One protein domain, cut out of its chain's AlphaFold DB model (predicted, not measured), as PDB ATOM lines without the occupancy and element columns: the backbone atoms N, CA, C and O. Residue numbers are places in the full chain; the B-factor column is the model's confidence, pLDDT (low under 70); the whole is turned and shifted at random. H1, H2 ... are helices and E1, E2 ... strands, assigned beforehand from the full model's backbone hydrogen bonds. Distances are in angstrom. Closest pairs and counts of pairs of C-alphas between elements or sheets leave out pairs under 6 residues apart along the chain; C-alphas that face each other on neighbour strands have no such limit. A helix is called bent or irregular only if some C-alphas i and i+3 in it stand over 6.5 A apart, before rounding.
ATOM      1  N   LYS A   6     415.945 489.543 413.939       95.31
ATOM      2  CA  LYS A   6     415.450 489.798 415.307       95.31
ATOM      3  C   LYS A   6     414.098 489.143 415.622       95.31
ATOM      4  O   LYS A   6     413.738 489.033 416.786       95.31
ATOM      5  N   TYR A   7     413.339 488.737 414.601       93.12
ATOM      6  CA  TYR A   7     412.027 488.096 414.741       93.12
ATOM      7  C   TYR A   7     412.042 486.619 414.340       93.12
ATOM      8  O   TYR A   7     410.980 485.999 414.253       93.12
ATOM      9  N   ARG A   8     413.226 486.035 414.102       90.69
ATOM     10  CA  ARG A   8     413.368 484.633 413.686       90.69
ATOM     11  C   ARG A   8     412.664 483.673 414.652       90.69
ATOM     12  O   ARG A   8     412.003 482.750 414.187       90.69
ATOM     13  N   ASP A   9     412.730 483.931 415.955       92.69
ATOM     14  CA  ASP A   9     412.164 483.059 416.998       92.69
ATOM     15  C   ASP A   9     410.625 483.027 417.018       92.69
ATOM     16  O   ASP A   9     410.015 482.151 417.639       92.69
ATOM     17  N   LEU A  10     409.975 483.966 416.319       93.75
ATOM     18  CA  LEU A  10     408.524 483.972 416.130       93.75
ATOM     19  C   LEU A  10     408.079 482.998 415.027       93.75
ATOM     20  O   LEU A  10     406.882 482.724 414.903       93.75
ATOM     21  N   ILE A  11     409.007 482.472 414.223       95.00
ATOM     22  CA  ILE A  11     408.725 481.521 413.145       95.00
ATOM     23  C   ILE A  11     408.939 480.092 413.644       95.00
ATOM     24  O   ILE A  11     410.061 479.592 413.680       95.00
ATOM     25  N   ARG A  12     407.838 479.445 414.034       93.75
ATOM     26  CA  ARG A  12     407.793 478.118 414.658       93.75
ATOM     27  C   ARG A  12     407.161 477.075 413.741       93.75
ATOM     28  O   ARG A  12     406.584 477.426 412.714       93.75
ATOM     29  N   SER A  13     407.271 475.795 414.103       91.25
ATOM     30  CA  SER A  13     406.912 474.668 413.228       91.25
ATOM     31  C   SER A  13     405.473 474.707 412.701       91.25
ATOM     32  O   SER A  13     405.247 474.309 411.560       91.25
ATOM     33  N   ASN A  14     404.529 475.249 413.475       90.06
ATOM     34  CA  ASN A  14     403.099 475.270 413.158       90.06
ATOM     35  C   ASN A  14     402.548 476.691 412.970       90.06
ATOM     36  O   ASN A  14     401.362 476.940 413.207       90.06
ATOM     37  N   ASN A  15     403.383 477.643 412.540       92.56
ATOM     38  CA  ASN A  15     402.902 478.979 412.210       92.56
ATOM     39  C   ASN A  15     401.810 478.936 411.135       92.56
ATOM     40  O   ASN A  15     401.929 478.260 410.112       92.56
ATOM     41  N   ARG A  16     400.758 479.731 411.338       91.88
ATOM     42  CA  ARG A  16     399.646 479.861 410.389       91.88
ATOM     43  C   ARG A  16     399.626 481.278 409.843       91.88
ATOM     44  O   ARG A  16     399.385 482.218 410.598       91.88
ATOM     45  N   PHE A  17     399.909 481.419 408.550       93.50
ATOM     46  CA  PHE A  17     400.002 482.704 407.857       93.50
ATOM     47  C   PHE A  17     398.690 483.021 407.151       93.50
ATOM     48  O   PHE A  17     398.117 482.147 406.512       93.50
ATOM     49  N   PHE A  18     398.222 484.262 407.211       91.38
ATOM     50  CA  PHE A  18     396.973 484.670 406.577       91.38
ATOM     51  C   PHE A  18     397.032 486.081 406.005       91.38
ATOM     52  O   PHE A  18     397.743 486.949 406.509       91.38
ATOM     53  N   VAL A  19     396.263 486.311 404.944       89.12
ATOM     54  CA  VAL A  19     396.143 487.627 404.311       89.12
ATOM     55  C   VAL A  19     395.328 488.569 405.207       89.12
ATOM     56  O   VAL A  19     394.268 488.206 405.715       89.12
ATOM     57  N   THR A  20     395.829 489.788 405.402       80.31
ATOM     58  CA  THR A  20     395.165 490.876 406.152       80.31
ATOM     59  C   THR A  20     394.995 492.149 405.317       80.31
ATOM     60  O   THR A  20     394.574 493.178 405.830       80.31
ATOM     61  N   GLY A  21     395.332 492.098 404.024       70.81
ATOM     62  CA  GLY A  21     395.332 493.251 403.118       70.81
ATOM     63  C   GLY A  21     394.030 493.524 402.363       70.81
ATOM     64  O   GLY A  21     394.027 494.383 401.491       70.81
ATOM     65  N   SER A  22     392.941 492.810 402.642       69.31
ATOM     66  CA  SER A  22     391.652 492.991 401.961       69.31
ATOM     67  C   SER A  22     390.535 493.218 402.972       69.31
ATOM     68  O   SER A  22     390.563 492.649 404.063       69.31
ATOM     69  N   ALA A  23     389.536 494.021 402.603       77.12
ATOM     70  CA  ALA A  23     388.296 494.082 403.366       77.12
ATOM     71  C   ALA A  23     387.621 492.700 403.354       77.12
ATOM     72  O   ALA A  23     387.621 492.021 402.324       77.12
ATOM     73  N   SER A  24     387.058 492.283 404.485       72.00
ATOM     74  CA  SER A  24     386.306 491.033 404.591       72.00
ATOM     75  C   SER A  24     384.894 491.299 405.091       72.00
ATOM     76  O   SER A  24     384.663 492.193 405.907       72.00
ATOM     77  N   ALA A  25     383.952 490.504 404.595       76.19
ATOM     78  CA  ALA A  25     382.576 490.490 405.055       76.19
ATOM     79  C   ALA A  25     382.213 489.054 405.442       76.19
ATOM     80  O   ALA A  25     382.430 488.127 404.663       76.19
ATOM     81  N   GLU A  26     381.689 488.868 406.649       69.62
ATOM     82  CA  GLU A  26     381.282 487.566 407.170       69.62
ATOM     83  C   GLU A  26     379.883 487.672 407.777       69.62
ATOM     84  O   GLU A  26     379.582 488.599 408.529       69.62
ATOM     85  N   LEU A  27     379.003 486.730 407.437       64.75
ATOM     86  CA  LEU A  27     377.668 486.666 408.017       64.75
ATOM     87  C   LEU A  27     377.748 485.945 409.369       64.75
ATOM     88  O   LEU A  27     377.980 484.739 409.417       64.75
ATOM     89  N   THR A  28     377.539 486.680 410.453       66.38
ATOM     90  CA  THR A  28     377.530 486.173 411.834       66.38
ATOM     91  C   THR A  28     376.099 485.969 412.338       66.38
ATOM     92  O   THR A  28     375.137 486.370 411.679       66.38
ATOM     93  N   GLU A  29     375.942 485.383 413.526       53.59
ATOM     94  CA  GLU A  29     374.631 485.252 414.186       53.59
ATOM     95  C   GLU A  29     373.970 486.608 414.485       53.59
ATOM     96  O   GLU A  29     372.747 486.697 414.542       53.59
ATOM     97  N   SER A  30     374.763 487.676 414.614       63.28
ATOM     98  CA  SER A  30     374.286 489.043 414.863       63.28
ATOM     99  C   SER A  30     374.066 489.864 413.583       63.28
ATOM    100  O   SER A  30     373.684 491.028 413.668       63.28
ATOM    101  N   GLY A  31     374.312 489.286 412.399       70.31
ATOM    102  CA  GLY A  31     374.208 489.967 411.104       70.31
ATOM    103  C   GLY A  31     375.527 490.019 410.329       70.31
ATOM    104  O   GLY A  31     376.461 489.259 410.591       70.31
ATOM    105  N   LEU A  32     375.602 490.899 409.329       78.19
ATOM    106  CA  LEU A  32     376.786 491.057 408.481       78.19
ATOM    107  C   LEU A  32     377.884 491.827 409.229       78.19
ATOM    108  O   LEU A  32     377.723 493.010 409.517       78.19
ATOM    109  N   ASN A  33     379.007 491.170 409.505       77.50
ATOM    110  CA  ASN A  33     380.192 491.800 410.071       77.50
ATOM    111  C   ASN A  33     381.165 492.184 408.949       77.50
ATOM    112  O   ASN A  33     381.520 491.344 408.121       77.50
ATOM    113  N   ILE A  34     381.608 493.440 408.924       81.88
ATOM    114  CA  ILE A  34     382.529 493.970 407.912       81.88
ATOM    115  C   ILE A  34     383.799 494.431 408.620       81.88
ATOM    116  O   ILE A  34     383.757 495.306 409.480       81.88
ATOM    117  N   THR A  35     384.942 493.860 408.244       78.50
ATOM    118  CA  THR A  35     386.254 494.263 408.762       78.50
ATOM    119  C   THR A  35     387.046 494.955 407.662       78.50
ATOM    120  O   THR A  35     387.272 494.382 406.595       78.50
ATOM    121  N   VAL A  36     387.489 496.186 407.928       81.38
ATOM    122  CA  VAL A  36     388.304 496.979 406.999       81.38
ATOM    123  C   VAL A  36     389.666 497.264 407.644       81.38
ATOM    124  O   VAL A  36     389.714 497.925 408.682       81.38
ATOM    125  N   PRO A  37     390.777 496.768 407.076       76.56
ATOM    126  CA  PRO A  37     392.113 497.046 407.596       76.56
ATOM    127  C   PRO A  37     392.549 498.502 407.320       76.56
ATOM    128  O   PRO A  37     391.962 499.179 406.470       76.56
ATOM    129  N   PRO A  38     393.598 499.011 408.000       81.81
ATOM    130  CA  PRO A  38     394.150 500.343 407.748       81.81
ATOM    131  C   PRO A  38     394.472 500.592 406.266       81.81
ATOM    132  O   PRO A  38     395.026 499.724 405.593       81.81
ATOM    133  N   ALA A  39     394.224 501.812 405.776       79.25
ATOM    134  CA  ALA A  39     394.337 502.173 404.354       79.25
ATOM    135  C   ALA A  39     395.679 501.790 403.700       79.25
ATOM    136  O   ALA A  39     395.718 501.349 402.555       79.25
ATOM    137  N   LYS A  40     396.789 501.886 404.443       76.44
ATOM    138  CA  LYS A  40     398.113 501.480 403.953       76.44
ATOM    139  C   LYS A  40     398.191 499.977 403.644       76.44
ATOM    140  O   LYS A  40     398.811 499.599 402.659       76.44
ATOM    141  N   GLN A  41     397.539 499.135 404.450       75.25
ATOM    142  CA  GLN A  41     397.502 497.681 404.253       75.25
ATOM    143  C   GLN A  41     396.602 497.260 403.086       75.25
ATOM    144  O   GLN A  41     396.884 496.236 402.470       75.25
ATOM    145  N   LEU A  42     395.569 498.051 402.763       74.56
ATOM    146  CA  LEU A  42     394.723 497.836 401.580       74.56
ATOM    147  C   LEU A  42     395.492 498.051 400.269       74.56
ATOM    148  O   LEU A  42     395.231 497.371 399.284       74.56
ATOM    149  N   LEU A  43     396.447 498.986 400.258       75.12
ATOM    150  CA  LEU A  43     397.227 499.326 399.065       75.12
ATOM    151  C   LEU A  43     398.393 498.365 398.822       75.12
ATOM    152  O   LEU A  43     398.668 498.005 397.682       75.12
ATOM    153  N   THR A  44     399.105 497.969 399.878       77.19
ATOM    154  CA  THR A  44     400.328 497.161 399.740       77.19
ATOM    155  C   THR A  44     400.090 495.664 399.883       77.19
ATOM    156  O   THR A  44     400.998 494.874 399.631       77.19
ATOM    157  N   GLY A  45     398.904 495.265 400.352       76.62
ATOM    158  CA  GLY A  45     398.688 493.931 400.890       76.62
ATOM    159  C   GLY A  45     399.469 493.715 402.191       76.62
ATOM    160  O   GLY A  45     400.428 494.422 402.517       76.62
ATOM    161  N   SER A  46     399.046 492.735 402.984       86.38
ATOM    162  CA  SER A  46     399.794 492.297 404.163       86.38
ATOM    163  C   SER A  46     399.515 490.830 404.464       86.38
ATOM    164  O   SER A  46     398.423 490.326 404.189       86.38
ATOM    165  N   ILE A  47     400.521 490.157 405.023       89.88
ATOM    166  CA  ILE A  47     400.408 488.805 405.565       89.88
ATOM    167  C   ILE A  47     400.708 488.899 407.056       89.88
ATOM    168  O   ILE A  47     401.769 489.382 407.449       89.88
ATOM    169  N   SER A  48     399.770 488.432 407.866       90.94
ATOM    170  CA  SER A  48     399.923 488.269 409.309       90.94
ATOM    171  C   SER A  48     400.077 486.786 409.644       90.94
ATOM    172  O   SER A  48     399.823 485.926 408.801       90.94
ATOM    173  N   PHE A  49     400.513 486.458 410.859       92.88
ATOM    174  CA  PHE A  49     400.631 485.066 411.287       92.88
ATOM    175  C   PHE A  49     400.404 484.891 412.785       92.88
ATOM    176  O   PHE A  49     400.568 485.830 413.563       92.88
ATOM    177  N   VAL A  50     400.047 483.669 413.183       91.31
ATOM    178  CA  VAL A  50     400.078 483.218 414.582       91.31
ATOM    179  C   VAL A  50     401.330 482.368 414.793       91.31
ATOM    180  O   VAL A  50     401.608 481.491 413.973       91.31
ATOM    181  N   SER A  51     402.081 482.639 415.863       92.44
ATOM    182  CA  SER A  51     403.282 481.879 416.233       92.44
ATOM    183  C   SER A  51     402.918 480.686 417.118       92.44
ATOM    184  O   SER A  51     402.477 480.882 418.249       92.44
ATOM    185  N   GLU A  52     403.074 479.461 416.613       87.88
ATOM    186  CA  GLU A  52     402.685 478.227 417.312       87.88
ATOM    187  C   GLU A  52     403.567 477.034 416.912       87.88
ATOM    188  O   GLU A  52     404.171 477.010 415.840       87.88
ATOM    189  N   GLY A  53     403.608 476.011 417.768       87.38
ATOM    190  CA  GLY A  53     404.431 474.815 417.578       87.38
ATOM    191  C   GLY A  53     405.813 474.925 418.220       87.38
ATOM    192  O   GLY A  53     406.058 475.774 419.086       87.38
ATOM    193  N   ASP A  54     406.704 474.044 417.785       89.31
ATOM    194  CA  ASP A  54     408.073 473.926 418.276       89.31
ATOM    195  C   ASP A  54     408.956 475.055 417.742       89.31
ATOM    196  O   ASP A  54     408.693 475.642 416.692       89.31
ATOM    197  N   SER A  55     410.060 475.331 418.436       89.38
ATOM    198  CA  SER A  55     411.003 476.409 418.097       89.38
ATOM    199  C   SER A  55     411.677 476.259 416.728       89.38
ATOM    200  O   SER A  55     412.275 477.208 416.228       89.38
ATOM    201  N   LYS A  56     411.595 475.080 416.104       91.19
ATOM    202  CA  LYS A  56     412.185 474.817 414.795       91.19
ATOM    203  C   LYS A  56     411.210 475.198 413.683       91.19
ATOM    204  O   LYS A  56     410.146 474.601 413.554       91.19
ATOM    205  N   ALA A  57     411.601 476.153 412.846       90.25
ATOM    206  CA  ALA A  57     410.817 476.550 411.681       90.25
ATOM    207  C   ALA A  57     410.601 475.378 410.700       90.25
ATOM    208  O   ALA A  57     411.531 474.624 410.400       90.25
ATOM    209  N   SER A  58     409.386 475.271 410.158       89.75
ATOM    210  CA  SER A  58     409.084 474.443 408.988       89.75
ATOM    211  C   SER A  58     409.672 475.059 407.711       89.75
ATOM    212  O   SER A  58     409.795 476.280 407.587       89.75
ATOM    213  N   ALA A  59     410.011 474.206 406.739       90.00
ATOM    214  CA  ALA A  59     410.468 474.631 405.416       90.00
ATOM    215  C   ALA A  59     409.336 475.233 404.564       90.00
ATOM    216  O   ALA A  59     409.601 475.997 403.636       90.00
ATOM    217  N   GLN A  60     408.081 474.885 404.865       90.44
ATOM    218  CA  GLN A  60     406.899 475.319 404.123       90.44
ATOM    219  C   GLN A  60     405.732 475.599 405.072       90.44
ATOM    220  O   GLN A  60     405.557 474.908 406.077       90.44
ATOM    221  N   TYR A  61     404.920 476.597 404.721       91.12
ATOM    222  CA  TYR A  61     403.719 476.978 405.460       91.12
ATOM    223  C   TYR A  61     402.564 477.249 404.504       91.12
ATOM    224  O   TYR A  61     402.762 477.794 403.416       91.12
ATOM    225  N   GLN A  62     401.350 476.925 404.943       89.19
ATOM    226  CA  GLN A  62     400.130 477.280 404.232       89.19
ATOM    227  C   GLN A  62     399.815 478.769 404.430       89.19
ATOM    228  O   GLN A  62     399.851 479.279 405.553       89.19
ATOM    229  N   LEU A  63     399.463 479.452 403.338       91.69
ATOM    230  CA  LEU A  63     398.886 480.793 403.374       91.69
ATOM    231  C   LEU A  63     397.357 480.687 403.294       91.69
ATOM    232  O   LEU A  63     396.818 480.139 402.331       91.69
ATOM    233  N   TYR A  64     396.667 481.204 404.304       87.50
ATOM    234  CA  TYR A  64     395.209 481.264 404.374       87.50
ATOM    235  C   TYR A  64     394.694 482.615 403.867       87.50
ATOM    236  O   TYR A  64     395.346 483.648 404.014       87.50
ATOM    237  N   GLN A  65     393.494 482.633 403.287       84.19
ATOM    238  CA  GLN A  65     392.913 483.869 402.751       84.19
ATOM    239  C   GLN A  65     392.447 484.846 403.844       84.19
ATOM    240  O   GLN A  65     392.283 486.027 403.569       84.19
ATOM    241  N   SER A  66     392.239 484.376 405.077       83.44
ATOM    242  CA  SER A  66     391.811 485.209 406.204       83.44
ATOM    243  C   SER A  66     392.264 484.629 407.544       83.44
ATOM    244  O   SER A  66     392.608 483.446 407.640       83.44
ATOM    245  N   LYS A  67     392.233 485.460 408.594       83.94
ATOM    246  CA  LYS A  67     392.492 485.027 409.976       83.94
ATOM    247  C   LYS A  67     391.516 483.932 410.414       83.94
ATOM    248  O   LYS A  67     391.960 482.920 410.944       83.94
ATOM    249  N   SER A  68     390.223 484.092 410.118       73.56
ATOM    250  CA  SER A  68     389.186 483.107 410.452       73.56
ATOM    251  C   SER A  68     389.481 481.739 409.825       73.56
ATOM    252  O   SER A  68     389.369 480.718 410.492       73.56
ATOM    253  N   LEU A  69     389.941 481.699 408.565       79.56
ATOM    254  CA  LEU A  69     390.327 480.448 407.897       79.56
ATOM    255  C   LEU A  69     391.597 479.826 408.491       79.56
ATOM    256  O   LEU A  69     391.683 478.604 408.600       79.56
ATOM    257  N   ALA A  70     392.571 480.644 408.902       83.69
ATOM    258  CA  ALA A  70     393.753 480.163 409.613       83.69
ATOM    259  C   ALA A  70     393.399 479.581 410.989       83.69
ATOM    260  O   ALA A  70     393.960 478.564 411.394       83.69
ATOM    261  N   GLU A  71     392.468 480.201 411.715       80.19
ATOM    262  CA  GLU A  71     391.942 479.693 412.985       80.19
ATOM    263  C   GLU A  71     391.158 478.398 412.788       80.19
ATOM    264  O   GLU A  71     391.473 477.415 413.453       80.19
ATOM    265  N   LEU A  72     390.259 478.336 411.800       69.75
ATOM    266  CA  LEU A  72     389.540 477.114 411.420       69.75
ATOM    267  C   LEU A  72     390.506 475.965 411.081       69.75
ATOM    268  O   LEU A  72     390.296 474.821 411.478       69.75
ATOM    269  N   ALA A  73     391.610 476.269 410.393       71.38
ATOM    270  CA  ALA A  73     392.620 475.276 410.057       71.38
ATOM    271  C   ALA A  73     393.315 474.674 411.288       71.38
ATOM    272  O   ALA A  73     393.692 473.508 411.239       71.38
ATOM    273  N   LYS A  74     393.425 475.413 412.405       70.94
ATOM    274  CA  LYS A  74     393.922 474.869 413.685       70.94
ATOM    275  C   LYS A  74     393.097 473.674 414.143       70.94
ATOM    276  O   LYS A  74     393.648 472.682 414.602       70.94
ATOM    277  N   TYR A  75     391.778 473.801 414.023       57.19
ATOM    278  CA  TYR A  75     390.817 472.794 414.458       57.19
ATOM    279  C   TYR A  75     390.749 471.633 413.454       57.19
ATOM    280  O   TYR A  75     390.760 470.465 413.849       57.19
ATOM    281  N   ASN A  76     390.830 471.943 412.154       57.00
ATOM    282  CA  ASN A  76     390.872 470.948 411.076       57.00
ATOM    283  C   ASN A  76     392.158 470.099 411.043       57.00
ATOM    284  O   ASN A  76     392.151 469.036 410.423       57.00
ATOM    285  N   LEU A  77     393.247 470.505 411.715       54.81
ATOM    286  CA  LEU A  77     394.471 469.691 411.842       54.81
ATOM    287  C   LEU A  77     394.239 468.369 412.588       54.81
ATOM    288  O   LEU A  77     395.016 467.435 412.418       54.81
ATOM    289  N   SER A  78     393.165 468.265 413.379       63.00
ATOM    290  CA  SER A  78     392.787 467.002 414.017       63.00
ATOM    291  C   SER A  78     392.246 465.968 413.024       63.00
ATOM    292  O   SER A  78     392.194 464.791 413.371       63.00
TER     293      SER A  78
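This is residues 6 to 78 of the 439 residues of the protein "Paraquat-inducible protein B" of Vibrio ponticus (UniProt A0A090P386). A loose, flat model has a small two-stranded pair, E1 and E4, in its middle, with H3 packed on E1, the hairpin of E2 and E3 at one end and the short helix H1 at the other. Residues 27 to 32 of the hairpin stick out, and the long loop of residues 51 to 66 folds back so that residues 63 to 64 pair parallel with residues 17 to 18. The printed part has 73 residues, in the order H1, E1, E2, E3, H2, E4, H3; both two-stranded sheets are antiparallel and the class is mixed. The radius of gyration of the C-alphas is 14.0 A, and they span 40 by 32 by 16 A.

H1, residues 6 to 10, is irregular, with C-alphas 6 and 9 7.7 A apart, and touches no helix. E1, residues 16 to 19, and E4, residues 47 to 50, are antiparallel at 151 degrees, with N 18 and O 48 2.8 A apart. E2, residues 24 to 28, and E3, residues 31 to 35, form a hairpin at 155 degrees, with N 26 and O 33 2.9 A apart. H2, residues 39 to 44, is apart from E1. H3, residues 67 to 76, touches E1, their closest C-alphas being those of Phe 18 and Lys 67 at 5.6 A, and E4 and H3 are near each other. Every O i to N i+4 pair is within hydrogen-bond range in H2, 5 of 6 in H3 and 0 of 1 in H1, which has 1 of 2 O i to N i+3 pairs within range.

H1 begins at C-alpha 6 (415.450, 489.798, 415.307). E3 runs 13.0 A, and H3 runs 14.2 A to C-alpha 76 (390.872, 470.948, 411.076).

The C-alphas of Lys 6 and Gly 31, the two farthest apart, are 41.5 A apart. The printed part has no cut, and E4 to H3 is a long link. pLDDT is under 70 at residues 22, 26 to 30, 72 and 75 to 78.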